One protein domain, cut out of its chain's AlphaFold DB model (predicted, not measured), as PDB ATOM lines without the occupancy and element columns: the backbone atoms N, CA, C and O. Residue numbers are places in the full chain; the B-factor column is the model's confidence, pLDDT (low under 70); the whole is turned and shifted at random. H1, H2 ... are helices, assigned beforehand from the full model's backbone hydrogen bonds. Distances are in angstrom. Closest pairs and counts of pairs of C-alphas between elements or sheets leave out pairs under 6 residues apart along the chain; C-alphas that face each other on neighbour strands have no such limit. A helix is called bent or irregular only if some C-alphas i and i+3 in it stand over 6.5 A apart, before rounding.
ATOM      1  N   VAL A   2      73.721  35.597  11.616       77.38
ATOM      2  CA  VAL A   2      72.259  35.462  11.403       77.38
ATOM      3  C   VAL A   2      71.904  34.489  10.265       77.38
ATOM      4  O   VAL A   2      71.043  33.635  10.428       77.38
ATOM      5  N   MET A   3      72.616  34.552   9.136       74.12
ATOM      6  CA  MET A   3      72.345  33.690   7.973       74.12
ATOM      7  C   MET A   3      72.690  32.209   8.211       74.12
ATOM      8  O   MET A   3      72.060  31.321   7.642       74.12
ATOM      9  N   THR A   4      73.668  31.934   9.076       85.00
ATOM     10  CA  THR A   4      74.006  30.575   9.510       85.00
ATOM     11  C   THR A   4      72.928  30.017  10.435       85.00
ATOM     12  O   THR A   4      72.468  28.905  10.212       85.00
ATOM     13  N   LEU A   5      72.454  30.824  11.387       82.50
ATOM     14  CA  LEU A   5      71.361  30.475  12.301       82.50
ATOM     15  C   LEU A   5      70.050  30.179  11.556       82.50
ATOM     16  O   LEU A   5      69.386  29.185  11.844       82.50
ATOM     17  N   LEU A   6      69.719  30.992  10.548       86.69
ATOM     18  CA  LEU A   6      68.532  30.795   9.712       86.69
ATOM     19  C   LEU A   6      68.595  29.472   8.932       86.69
ATOM     20  O   LEU A   6      67.611  28.737   8.884       86.69
ATOM     21  N   LYS A   7      69.765  29.133   8.371       86.19
ATOM     22  CA  LYS A   7      69.981  27.841   7.700       86.19
ATOM     23  C   LYS A   7      69.813  26.663   8.657       86.19
ATOM     24  O   LYS A   7      69.205  25.670   8.274       86.19
ATOM     25  N   THR A   8      70.325  26.769   9.881       89.44
ATOM     26  CA  THR A   8      70.200  25.701  10.882       89.44
ATOM     27  C   THR A   8      68.743  25.485  11.286       89.44
ATOM     28  O   THR A   8      68.289  24.346  11.312       89.44
ATOM     29  N   ILE A   9      67.984  26.561  11.521       89.38
ATOM     30  CA  ILE A   9      66.552  26.476  11.853       89.38
ATOM     31  C   ILE A   9      65.759  25.858  10.697       89.38
ATOM     32  O   ILE A   9      64.937  24.974  10.921       89.38
ATOM     33  N   MET A  10      66.032  26.282   9.459       89.38
ATOM     34  CA  MET A  10      65.359  25.745   8.275       89.38
ATOM     35  C   MET A  10      65.636  24.248   8.092       89.38
ATOM     36  O   MET A  10      64.721  23.496   7.768       89.38
ATOM     37  N   LEU A  11      66.875  23.807   8.337       90.94
ATOM     38  CA  LEU A  11      67.253  22.397   8.257       90.94
ATOM     39  C   LEU A  11      66.506  21.558   9.306       90.94
ATOM     40  O   LEU A  11      65.937  20.528   8.963       90.94
ATOM     41  N   ILE A  12      66.465  22.027  10.559       91.25
ATOM     42  CA  ILE A  12      65.763  21.340  11.654       91.25
ATOM     43  C   ILE A  12      64.266  21.233  11.344       91.25
ATOM     44  O   ILE A  12      63.680  20.159  11.473       91.25
ATOM     45  N   LEU A  13      63.648  22.322  10.879       92.19
ATOM     46  CA  LEU A  13      62.231  22.321  10.525       92.19
ATOM     47  C   LEU A  13      61.935  21.319   9.402       92.19
ATOM     48  O   LEU A  13      60.965  20.572   9.492       92.19
ATOM     49  N   LEU A  14      62.791  21.269   8.378       91.75
ATOM     50  CA  LEU A  14      62.630  20.341   7.262       91.75
ATOM     51  C   LEU A  14      62.701  18.882   7.731       91.75
ATOM     52  O   LEU A  14      61.864  18.079   7.334       91.75
ATOM     53  N   THR A  15      63.646  18.558   8.619       93.12
ATOM     54  CA  THR A  15      63.774  17.198   9.170       93.12
ATOM     55  C   THR A  15      62.567  16.786  10.008       93.12
ATOM     56  O   THR A  15      62.091  15.663   9.879       93.12
ATOM     57  N   VAL A  16      62.022  17.703  10.814       93.62
ATOM     58  CA  VAL A  16      60.844  17.429  11.648       93.62
ATOM     59  C   VAL A  16      59.598  17.230  10.786       93.62
ATOM     60  O   VAL A  16      58.801  16.334  11.053       93.62
ATOM     61  N   ILE A  17      59.428  18.037   9.734       93.56
ATOM     62  CA  ILE A  17      58.300  17.888   8.806       93.56
ATOM     63  C   ILE A  17      58.367  16.538   8.089       93.56
ATOM     64  O   ILE A  17      57.339  15.871   7.979       93.56
ATOM     65  N   ASP A  18      59.549  16.127   7.632       94.50
ATOM     66  CA  ASP A  18      59.729  14.845   6.945       94.50
ATOM     67  C   ASP A  18      59.407  13.660   7.869       94.50
ATOM     68  O   ASP A  18      58.645  12.762   7.507       94.50
ATOM     69  N   GLU A  19      59.879  13.707   9.118       95.75
ATOM     70  CA  GLU A  19      59.574  12.681  10.116       95.75
ATOM     71  C   GLU A  19      58.066  12.597  10.410       95.75
ATOM     72  O   GLU A  19      57.489  11.506  10.391       95.75
ATOM     73  N   ILE A  20      57.400  13.739  10.609       93.62
ATOM     74  CA  ILE A  20      55.947  13.790  10.829       93.62
ATOM     75  C   ILE A  20      55.195  13.244   9.612       93.62
ATOM     76  O   ILE A  20      54.217  12.513   9.778       93.62
ATOM     77  N   LEU A  21      55.642  13.553   8.394       93.00
ATOM     78  CA  LEU A  21      55.000  13.092   7.164       93.00
ATOM     79  C   LEU A  21      55.113  11.569   7.004       93.00
ATOM     80  O   LEU A  21      54.126  10.908   6.664       93.00
ATOM     81  N   ILE A  22      56.285  10.997   7.298       93.44
ATOM     82  CA  ILE A  22      56.498   9.544   7.297       93.44
ATOM     83  C   ILE A  22      55.598   8.885   8.346       93.44
ATOM     84  O   ILE A  22      54.900   7.920   8.031       93.44
ATOM     85  N   LYS A  23      55.538   9.437   9.561       90.81
ATOM     86  CA  LYS A  23      54.678   8.912  10.632       90.81
ATOM     87  C   LYS A  23      53.195   9.022  10.298       90.81
ATOM     88  O   LYS A  23      52.450   8.082  10.554       90.81
ATOM     89  N   ALA A  24      52.758  10.111   9.670       87.50
ATOM     90  CA  ALA A  24      51.382  10.264   9.202       87.50
ATOM     91  C   ALA A  24      51.032   9.224   8.127       87.50
ATOM     92  O   ALA A  24      49.940   8.656   8.139       87.50
ATOM     93  N   ARG A  25      51.968   8.920   7.219       86.81
ATOM     94  CA  ARG A  25      51.798   7.850   6.229       86.81
ATOM     95  C   ARG A  25      51.721   6.470   6.886       86.81
ATOM     96  O   ARG A  25      50.873   5.677   6.488       86.81
ATOM     97  N   GLU A  26      52.575   6.187   7.868       86.94
ATOM     98  CA  GLU A  26      52.516   4.946   8.657       86.94
ATOM     99  C   GLU A  26      51.181   4.833   9.406       86.94
ATOM    100  O   GLU A  26      50.566   3.770   9.404       86.94
ATOM    101  N   LEU A  27      50.688   5.940   9.973       83.25
ATOM    102  CA  LEU A  27      49.402   5.978  10.665       83.25
ATOM    103  C   LEU A  27      48.226   5.712   9.719       83.25
ATOM    104  O   LEU A  27      47.342   4.922  10.044       83.25
ATOM    105  N   ASN A  28      48.249   6.305   8.526       80.69
ATOM    106  CA  ASN A  28      47.254   6.056   7.482       80.69
ATOM    107  C   ASN A  28      47.345   4.650   6.874       80.69
ATOM    108  O   ASN A  28      46.391   4.193   6.247       80.69
ATOM    109  N   ALA A  29      48.476   3.959   7.036       80.81
ATOM    110  CA  ALA A  29      48.612   2.564   6.637       80.81
ATOM    111  C   ALA A  29      47.965   1.597   7.644       80.81
ATOM    112  O   ALA A  29      47.749   0.429   7.306       80.81
ATOM    113  N   PHE A  30      47.634   2.050   8.864       81.44
ATOM    114  CA  PHE A  30      46.845   1.234   9.779       81.44
ATOM    115  C   PHE A  30      45.440   1.014   9.235       81.44
ATOM    116  O   PHE A  30      44.852   1.843   8.542       81.44
ATOM    117  N   GLN A  31      44.882  -0.143   9.572       76.62
ATOM    118  CA  GLN A  31      43.542  -0.473   9.133       76.62
ATOM    119  C   GLN A  31      42.499   0.354   9.881       76.62
ATOM    120  O   GLN A  31      42.573   0.553  11.097       76.62
ATOM    121  N   GLN A  32      41.475   0.773   9.146       80.38
ATOM    122  CA  GLN A  32      40.286   1.360   9.745       80.38
ATOM    123  C   GLN A  32      39.555   0.332  10.622       80.38
ATOM    124  O   GLN A  32      39.580  -0.873  10.339       80.38
ATOM    125  N   PRO A  33      38.865   0.783  11.681       76.69
ATOM    126  CA  PRO A  33      38.060  -0.094  12.509       76.69
ATOM    127  C   PRO A  33      36.923  -0.727  11.699       76.69
ATOM    128  O   PRO A  33      36.335  -0.125  10.789       76.69
ATOM    129  N   SER A  34      36.570  -1.953  12.084       75.06
ATOM    130  CA  SER A  34      35.347  -2.599  11.611       75.06
ATOM    131  C   SER A  34      34.123  -1.768  12.015       75.06
ATOM    132  O   SER A  34      34.102  -1.178  13.099       75.06
ATOM    133  N   ASP A  35      33.066  -1.780  11.194       75.62
ATOM    134  CA  ASP A  35      31.798  -1.090  11.488       75.62
ATOM    135  C   ASP A  35      31.247  -1.439  12.875       75.62
ATOM    136  O   ASP A  35      30.630  -0.610  13.546       75.62
ATOM    137  N   ARG A  36      31.476  -2.677  13.323       72.12
ATOM    138  CA  ARG A  36      31.069  -3.147  14.644       72.12
ATOM    139  C   ARG A  36      31.840  -2.444  15.757       72.12
ATOM    140  O   ARG A  36      31.214  -1.939  16.685       72.12
ATOM    141  N   ASP A  37      33.166  -2.447  15.681       77.62
ATOM    142  CA  ASP A  37      34.022  -1.869  16.720       77.62
ATOM    143  C   ASP A  37      33.781  -0.361  16.800       77.62
ATOM    144  O   ASP A  37      33.580   0.175  17.890       77.62
ATOM    145  N   TYR A  38      33.634   0.287  15.642       82.94
ATOM    146  CA  TYR A  38      33.206   1.677  15.542       82.94
ATOM    147  C   TYR A  38      31.865   1.927  16.253       82.94
ATOM    148  O   TYR A  38      31.771   2.800  17.115       82.94
ATOM    149  N   ARG A  39      30.826   1.127  15.963       82.75
ATOM    150  CA  ARG A  39      29.514   1.246  16.631       82.75
ATOM    151  C   ARG A  39      29.595   0.986  18.131       82.75
ATOM    152  O   ARG A  39      28.900   1.661  18.883       82.75
ATOM    153  N   SER A  40      30.409   0.025  18.562       79.88
ATOM    154  CA  SER A  40      30.592  -0.304  19.977       79.88
ATOM    155  C   SER A  40      31.212   0.866  20.735       79.88
ATOM    156  O   SER A  40      30.692   1.267  21.773       79.88
ATOM    157  N   VAL A  41      32.287   1.444  20.195       84.06
ATOM    158  CA  VAL A  41      32.942   2.621  20.775       84.06
ATOM    159  C   VAL A  41      31.989   3.816  20.755       84.06
ATOM    160  O   VAL A  41      31.811   4.466  21.777       84.06
ATOM    161  N   ARG A  42      31.284   4.057  19.645       85.88
ATOM    162  CA  ARG A  42      30.305   5.150  19.531       85.88
ATOM    163  C   ARG A  42      29.150   5.019  20.528       85.88
ATOM    164  O   ARG A  42      28.729   6.015  21.108       85.88
ATOM    165  N   ALA A  43      28.634   3.807  20.730       83.56
ATOM    166  CA  ALA A  43      27.592   3.540  21.719       83.56
ATOM    167  C   ALA A  43      28.106   3.751  23.149       83.56
ATOM    168  O   ALA A  43      27.389   4.298  23.980       83.56
ATOM    169  N   TRP A  44      29.355   3.364  23.423       84.19
ATOM    170  CA  TRP A  44      29.996   3.632  24.707       84.19
ATOM    171  C   TRP A  44      30.186   5.134  24.951       84.19
ATOM    172  O   TRP A  44      29.769   5.614  25.998       84.19
ATOM    173  N   PHE A  45      30.694   5.891  23.970       85.69
ATOM    174  CA  PHE A  45      30.810   7.354  24.048       85.69
ATOM    175  C   PHE A  45      29.460   8.023  24.323       85.69
ATOM    176  O   PHE A  45      29.370   8.905  25.166       85.69
ATOM    177  N   PHE A  46      28.391   7.562  23.667       83.06
ATOM    178  CA  PHE A  46      27.049   8.101  23.887       83.06
ATOM    179  C   PHE A  46      26.507   7.826  25.300       83.06
ATOM    180  O   PHE A  46      25.813   8.673  25.865       83.06
ATOM    181  N   ASN A  47      26.805   6.649  25.858       81.00
ATOM    182  CA  ASN A  47      26.296   6.226  27.162       81.00
ATOM    183  C   ASN A  47      27.105   6.800  28.329       81.00
ATOM    184  O   ASN A  47      26.518   7.256  29.305       81.00
ATOM    185  N   GLU A  48      28.434   6.754  28.235       81.31
ATOM    186  CA  GLU A  48      29.338   7.138  29.324       81.31
ATOM    187  C   GLU A  48      29.691   8.631  29.282       81.31
ATOM    188  O   GLU A  48      30.011   9.197  30.321       81.31
ATOM    189  N   LYS A  49      29.608   9.271  28.101       83.06
ATOM    190  CA  LYS A  49      29.989  10.678  27.860       83.06
ATOM    191  C   LYS A  49      31.308  11.040  28.550       83.06
ATOM    192  O   LYS A  49      31.339  11.878  29.451       83.06
ATOM    193  N   PRO A  50      32.408  10.366  28.173       80.81
ATOM    194  CA  PRO A  50      33.683  10.496  28.873       80.81
ATOM    195  C   PRO A  50      34.313  11.889  28.725       80.81
ATOM    196  O   PRO A  50      35.227  12.222  29.475       80.81
ATOM    197  N   LEU A  51      33.857  12.696  27.761       83.81
ATOM    198  CA  LEU A  51      34.335  14.054  27.533       83.81
ATOM    199  C   LEU A  51      33.320  15.058  28.089       83.81
ATOM    200  O   LEU A  51      32.120  14.945  27.861       83.81
ATOM    201  N   ALA A  52      33.806  16.075  28.805       75.00
ATOM    202  CA  ALA A  52      32.945  17.103  29.397       75.00
ATOM    203  C   ALA A  52      32.266  17.998  28.338       75.00
ATOM    204  O   ALA A  52      31.182  18.531  28.573       75.00
ATOM    205  N   ASN A  53      32.891  18.145  27.164       77.69
ATOM    206  CA  ASN A  53      32.450  19.031  26.092       77.69
ATOM    207  C   ASN A  53      31.810  18.251  24.933       77.69
ATOM    208  O   ASN A  53      32.494  17.563  24.179       77.69
ATOM    209  N   MET A  54      30.512  18.468  24.690       71.06
ATOM    210  CA  MET A  54      29.789  17.885  23.542       71.06
ATOM    211  C   MET A  54      30.382  18.258  22.173       71.06
ATOM    212  O   MET A  54      30.213  17.516  21.206       71.06
ATOM    213  N   GLY A  55      31.040  19.417  22.066       75.81
ATOM    214  CA  GLY A  55      31.686  19.850  20.824       75.81
ATOM    215  C   GLY A  55      32.897  18.989  20.462       75.81
ATOM    216  O   GLY A  55      33.092  18.659  19.290       75.81
ATOM    217  N   GLU A  56      33.662  18.561  21.467       76.81
ATOM    218  CA  GLU A  56      34.848  17.721  21.287       76.81
ATOM    219  C   GLU A  56      34.462  16.287  20.920       76.81
ATOM    220  O   GLU A  56      35.155  15.661  20.139       76.81
ATOM    221  N   GLU A  57      33.299  15.782  21.338       77.31
ATOM    222  CA  GLU A  57      32.827  14.440  20.960       77.31
ATOM    223  C   GLU A  57      32.514  14.283  19.457       77.31
ATOM    224  O   GLU A  57      32.235  13.181  18.986       77.31
ATOM    225  N   SER A  58      32.533  15.360  18.669       80.19
ATOM    226  CA  SER A  58      32.198  15.313  17.243       80.19
ATOM    227  C   SER A  58      33.199  14.523  16.390       80.19
ATOM    228  O   SER A  58      32.769  13.949  15.384       80.19
ATOM    229  N   TYR A  59      34.469  14.392  16.808       82.25
ATOM    230  CA  TYR A  59      35.469  13.612  16.061       82.25
ATOM    231  C   TYR A  59      35.074  12.135  15.950       82.25
ATOM    232  O   TYR A  59      35.277  11.518  14.912       82.25
ATOM    233  N   ILE A  60      34.405  11.563  16.964       85.62
ATOM    234  CA  ILE A  60      34.004  10.145  16.938       85.62
ATOM    235  C   ILE A  60      32.946   9.858  15.859       85.62
ATOM    236  O   ILE A  60      32.651   8.704  15.551       85.62
ATOM    237  N   LYS A  61      32.317  10.896  15.293       84.12
ATOM    238  CA  LYS A  61      31.356  10.753  14.190       84.12
ATOM    239  C   LYS A  61      32.055  10.575  12.842       84.12
ATOM    240  O   LYS A  61      31.427  10.016  11.949       84.12
ATOM    241  N   GLN A  62      33.306  11.017  12.719       86.19
ATOM    242  CA  GLN A  62      34.123  10.827  11.525       86.19
ATOM    243  C   GLN A  62      34.798   9.467  11.642       86.19
ATOM    244  O   GLN A  62      35.608   9.222  12.534       86.19
ATOM    245  N   ARG A  63      34.386   8.522  10.797       81.62
ATOM    246  CA  ARG A  63      34.933   7.160  10.834       81.62
ATOM    247  C   ARG A  63      36.365   7.144  10.305       81.62
ATOM    248  O   ARG A  63      37.173   6.329  10.736       81.62
ATOM    249  N   GLU A  64      36.637   8.041   9.370       81.69
ATOM    250  CA  GLU A  64      37.884   8.205   8.638       81.69
ATOM    251  C   GLU A  64      39.037   8.611   9.565       81.69
ATOM    252  O   GLU A  64      40.175   8.219   9.321       81.69
ATOM    253  N   ASP A  65      38.724   9.297  10.667       83.88
ATOM    254  CA  ASP A  65      39.692   9.777  11.659       83.88
ATOM    255  C   ASP A  65      40.072   8.714  12.702       83.88
ATOM    256  O   ASP A  65      40.919   8.944  13.569       83.88
ATOM    257  N   ILE A  66      39.436   7.540  12.662       84.81
ATOM    258  CA  ILE A  66      39.646   6.482  13.647       84.81
ATOM    259  C   ILE A  66      40.464   5.368  13.010       84.81
ATOM    260  O   ILE A  66      40.087   4.788  11.993       84.81
ATOM    261  N   ILE A  67      41.554   5.006  13.677       84.88
ATOM    262  CA  ILE A  67      42.412   3.886  13.298       84.88
ATOM    263  C   ILE A  67      42.301   2.752  14.316       84.88
ATOM    264  O   ILE A  67      42.181   2.972  15.524       84.88
ATOM    265  N   SER A  68      42.348   1.513  13.832       79.88
ATOM    266  CA  SER A  68      42.485   0.337  14.687       79.88
ATOM    267  C   SER A  68      43.963  -0.003  14.838       79.88
ATOM    268  O   SER A  68      44.623  -0.390  13.878       79.88
ATOM    269  N   LEU A  69      44.473   0.060  16.070       75.06
ATOM    270  CA  LEU A  69      45.830  -0.403  16.401       75.06
ATOM    271  C   LEU A  69      45.984  -1.925  16.265       75.06
ATOM    272  O   LEU A  69      47.092  -2.459  16.222       75.06
ATOM    273  N   ARG A  70      44.863  -2.652  16.230       69.00
ATOM    274  CA  ARG A  70      44.859  -4.094  16.018       69.00
ATOM    275  C   ARG A  70      44.927  -4.370  14.519       69.00
ATOM    276  O   ARG A  70      44.047  -3.930  13.781       69.00
ATOM    277  N   HIS A  71      45.934  -5.144  14.111       57.44
ATOM    278  CA  HIS A  71      46.058  -5.643  12.745       57.44
ATOM    279  C   HIS A  71      44.805  -6.422  12.339       57.44
ATOM    280  O   HIS A  71      44.211  -7.150  13.142       57.44
ATOM    281  N   GLY A  72      44.416  -6.209  11.086       55.25
ATOM    282  CA  GLY A  72      43.156  -6.610  10.494       55.25
ATOM    283  C   GLY A  72      42.649  -7.973  10.863       55.25
ATOM    284  O   GLY A  72      43.215  -9.002  10.511       55.25
ATOM    285  N   ARG A  73      41.487  -7.973  11.502       55.34
ATOM    286  CA  ARG A  73      40.639  -9.150  11.589       55.34
ATOM    287  C   ARG A  73      39.959  -9.319  10.226       55.34
ATOM    288  O   ARG A  73      38.796  -8.967  10.087       55.34
ATOM    289  N   GLU A  74      40.674  -9.838   9.228       54.00
ATOM    290  CA  GLU A  74      40.187 -10.039   7.842       54.00
ATOM    291  C   GLU A  74      38.922 -10.918   7.741       54.00
ATOM    292  O   GLU A  74      38.222 -10.947   6.737       54.00
ATOM    293  N   TRP A  75      38.562 -11.572   8.838       55.81
ATOM    294  CA  TRP A  75      37.387 -12.410   9.024       55.81
ATOM    295  C   TRP A  75      36.105 -11.612   9.357       55.81
ATOM    296  O   TRP A  75      35.196 -12.145   9.996       55.81
ATOM    297  N   THR A  76      36.019 -10.320   9.008       60.78
ATOM    298  CA  THR A  76      34.944  -9.406   9.460       60.78
ATOM    299  C   THR A  76      33.538  -9.906   9.128       60.78
ATOM    300  O   THR A  76      32.655  -9.833   9.983       60.78
ATOM    301  N   LEU A  77      33.323 -10.456   7.930       62.97
ATOM    302  CA  LEU A  77      32.004 -10.927   7.496       62.97
ATOM    303  C   LEU A  77      31.573 -12.193   8.242       62.97
ATOM    304  O   LEU A  77      30.477 -12.231   8.806       62.97
ATOM    305  N   PHE A  78      32.443 -13.204   8.315       65.25
ATOM    306  CA  PHE A  78      32.124 -14.441   9.028       65.25
ATOM    307  C   PHE A  78      32.021 -14.221  10.538       65.25
ATOM    308  O   PHE A  78      31.095 -14.727  11.166       65.25
ATOM    309  N   HIS A  79      32.902 -13.412  11.133       66.69
ATOM    310  CA  HIS A  79      32.767 -13.051  12.543       66.69
ATOM    311  C   HIS A  79      31.476 -12.293  12.821       66.69
ATOM    312  O   HIS A  79      30.866 -12.547  13.853       66.69
ATOM    313  N   CYS A  80      31.043 -11.404  11.925       64.31
ATOM    314  CA  CYS A  80      29.767 -10.712  12.068       64.31
ATOM    315  C   CYS A  80      28.598 -11.706  12.022       64.31
ATOM    316  O   CYS A  80      27.718 -11.665  12.879       64.31
ATOM    317  N   LEU A  81      28.617 -12.662  11.086       67.19
ATOM    318  CA  LEU A  81      27.614 -13.727  11.012       67.19
ATOM    319  C   LEU A  81      27.604 -14.600  12.271       67.19
ATOM    320  O   LEU A  81      26.552 -14.774  12.886       67.19
ATOM    321  N   VAL A  82      28.766 -15.110  12.684       67.69
ATOM    322  CA  VAL A  82      28.893 -15.971  13.866       67.69
ATOM    323  C   VAL A  82      28.520 -15.223  15.133       67.69
ATOM    324  O   VAL A  82      27.845 -15.787  15.982       67.69
ATOM    325  N   GLU A  83      28.877 -13.952  15.269       66.94
ATOM    326  CA  GLU A  83      28.462 -13.154  16.417       66.94
ATOM    327  C   GLU A  83      26.961 -12.852  16.395       66.94
ATOM    328  O   GLU A  83      26.332 -12.876  17.448       66.94
ATOM    329  N   ASN A  84      26.351 -12.618  15.231       69.06
ATOM    330  CA  ASN A  84      24.898 -12.468  15.126       69.06
ATOM    331  C   ASN A  84      24.172 -13.758  15.531       69.06
ATOM    332  O   ASN A  84      23.165 -13.707  16.240       69.06
ATOM    333  N   LEU A  85      24.712 -14.914  15.142       67.38
ATOM    334  CA  LEU A  85      24.281 -16.230  15.624       67.38
ATOM    335  C   LEU A  85      24.517 -16.380  17.138       67.38
ATOM    336  O   LEU A  85      23.643 -16.879  17.850       67.38
ATOM    337  N   LEU A  86      25.647 -15.887  17.651       67.69
ATOM    338  CA  LEU A  86      25.998 -15.941  19.071       67.69
ATOM    339  C   LEU A  86      25.128 -15.007  19.937       67.69
ATOM    340  O   LEU A  86      24.851 -15.300  21.093       67.69
ATOM    341  N   ARG A  87      24.659 -13.887  19.376       64.50
ATOM    342  CA  ARG A  87      23.711 -12.958  20.017       64.50
ATOM    343  C   ARG A  87      22.291 -13.507  20.049       64.50
ATOM    344  O   ARG A  87      21.552 -13.208  20.980       64.50
ATOM    345  N   LYS A  88      21.906 -14.274  19.026       68.94
ATOM    346  CA  LYS A  88      20.597 -14.939  18.955       68.94
ATOM    347  C   LYS A  88      20.537 -16.225  19.777       68.94
ATOM    348  O   LYS A  88      19.443 -16.699  20.064       68.94
ATOM    349  N   THR A  89      21.682 -16.801  20.137       65.94
ATOM    350  CA  THR A  89      21.723 -18.016  20.954       65.94
ATOM    351  C   THR A  89      21.470 -17.705  22.430       65.94
ATOM    352  O   THR A  89      21.819 -16.628  22.921       65.94
ATOM    353  N   PRO A  90      20.832 -18.636  23.159       65.56
ATOM    354  CA  PRO A  90      20.441 -18.424  24.544       65.56
ATOM    355  C   PRO A  90      21.650 -18.181  25.457       65.56
ATOM    356  O   PRO A  90      22.750 -18.690  25.239       65.56
ATOM    357  N   GLN A  91      21.402 -17.438  26.538       60.50
ATOM    358  CA  GLN A  91      22.377 -16.958  27.530       60.50
ATOM    359  C   GLN A  91      23.270 -18.063  28.146       60.50
ATOM    360  O   GLN A  91      24.349 -17.780  28.663       60.50
ATOM    361  N   ALA A  92      22.854 -19.330  28.053       56.03
ATOM    362  CA  ALA A  92      23.639 -20.492  28.468       56.03
ATOM    363  C   ALA A  92      24.931 -20.664  27.646       56.03
ATOM    364  O   ALA A  92      25.982 -20.977  28.203       56.03
ATOM    365  N   ILE A  93      24.879 -20.404  26.335       58.69
ATOM    366  CA  ILE A  93      26.040 -20.536  25.443       58.69
ATOM    367  C   ILE A  93      26.976 -19.338  25.630       58.69
ATOM    368  O   ILE A  93      28.193 -19.512  25.695       58.69
ATOM    369  N   SER A  94      26.434 -18.128  25.824       57.38
ATOM    370  CA  SER A  94      27.256 -16.933  26.071       57.38
ATOM    371  C   SER A  94      28.066 -17.035  27.372       57.38
ATOM    372  O   SER A  94      29.189 -16.528  27.434       57.38
ATOM    373  N   SER A  95      27.577 -17.776  28.374       56.47
ATOM    374  CA  SER A  95      28.311 -18.053  29.616       56.47
ATOM    375  C   SER A  95      29.617 -18.834  29.402       56.47
ATOM    376  O   SER A  95      30.561 -18.640  30.160       56.47
ATOM    377  N   ILE A  96      29.716 -19.675  28.366       58.34
ATOM    378  CA  ILE A  96      30.929 -20.461  28.058       58.34
ATOM    379  C   ILE A  96      32.026 -19.559  27.452       58.34
ATOM    380  O   ILE A  96      33.227 -19.732  27.703       58.34
TER     381      ILE A  96
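Overview. This is residues 2 to 96 of the 207 residues of an uncharacterized protein of Melanomma pulvis-pyrius CBS 109.77 (UniProt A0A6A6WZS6). A long single helix, H1, sticks out as an arm over residues 2 to 26 and makes much of the length; beyond it the chain goes out sideways along H2 and folds back along the short H3, and at the far end H4 leads away to the little H5, which turns back beside its end. The parts make few contacts, and the model is a loose string of helices with no shared core. The printed part has 95 residues, with five named helices in the order H1, H2, H3, H4, H5 and no named strand; its class is all helix. The whole is extended, with a radius of gyration of the C-alphas of 21.6 A and spans of 76 by 34 by 21 A.

Along the chain. Find C-alpha 2 at (72.259, 35.462, 11.403); from there H1, residues 2 to 28, runs 38.8 A to C-alpha 28 at (47.254, 6.056, 7.482). Next look at residues 35 to 48, which form H2, 19.8 A long. H3 is residues 56 to 61 and is only just irregular: C-alphas 56 and 59 are 6.7 A apart. After residues 62 to 75, a stretch with no named element, comes H4, residues 76 to 88, 18.1 A long. H5, residues 91 to 96, ends at C-alpha 96 at (30.929, -20.461, 28.058).

Arrangement. Begin with H1, which touches no helix and is apart from H2, H3, H4 and H5. Then look at H2 and H3, a helical hairpin: they only just touch, with 3 pairs of C-alphas within 8 A, and H2 does so with residues 42 to 45 alone. Their closest C-alphas are those of Arg 42 and Ile 60, 6.7 A apart. They run opposite ways at a shallow tilt of 27 degrees. H2 and H4 are only just apart, their closest C-alphas 8.1 A from each other. H4 and H5 are close but not clearly touching, with the closest C-alphas, those of Leu 86 and Ser 94, 7.2 A apart. They run opposite ways at a steep tilt of 54 degrees. In H1, H2 and H4 every O i to N i+4 pair is within hydrogen-bond range; in H5 it is 1 of 2, and in H3 0 of 2, beside 2 of 3 O i to N i+3 pairs.

Size, cuts and confidence. The two C-alphas farthest apart are those of Val 2 and Ala 92, at 76.1 A. Besides residues 2 to 26, residues 50 to 56 and 87 to 93 stand free. The body without these stretches has 56 residues and spans 35 by 30 by 16 A. The printed part has no cut. The link from H3 to H4, 14 residues, is long; that from H4 to H5 is tight, and the other two are short. The mean pLDDT of the printed part is 77.7, and you will find values under 70 at residues 70 to 96.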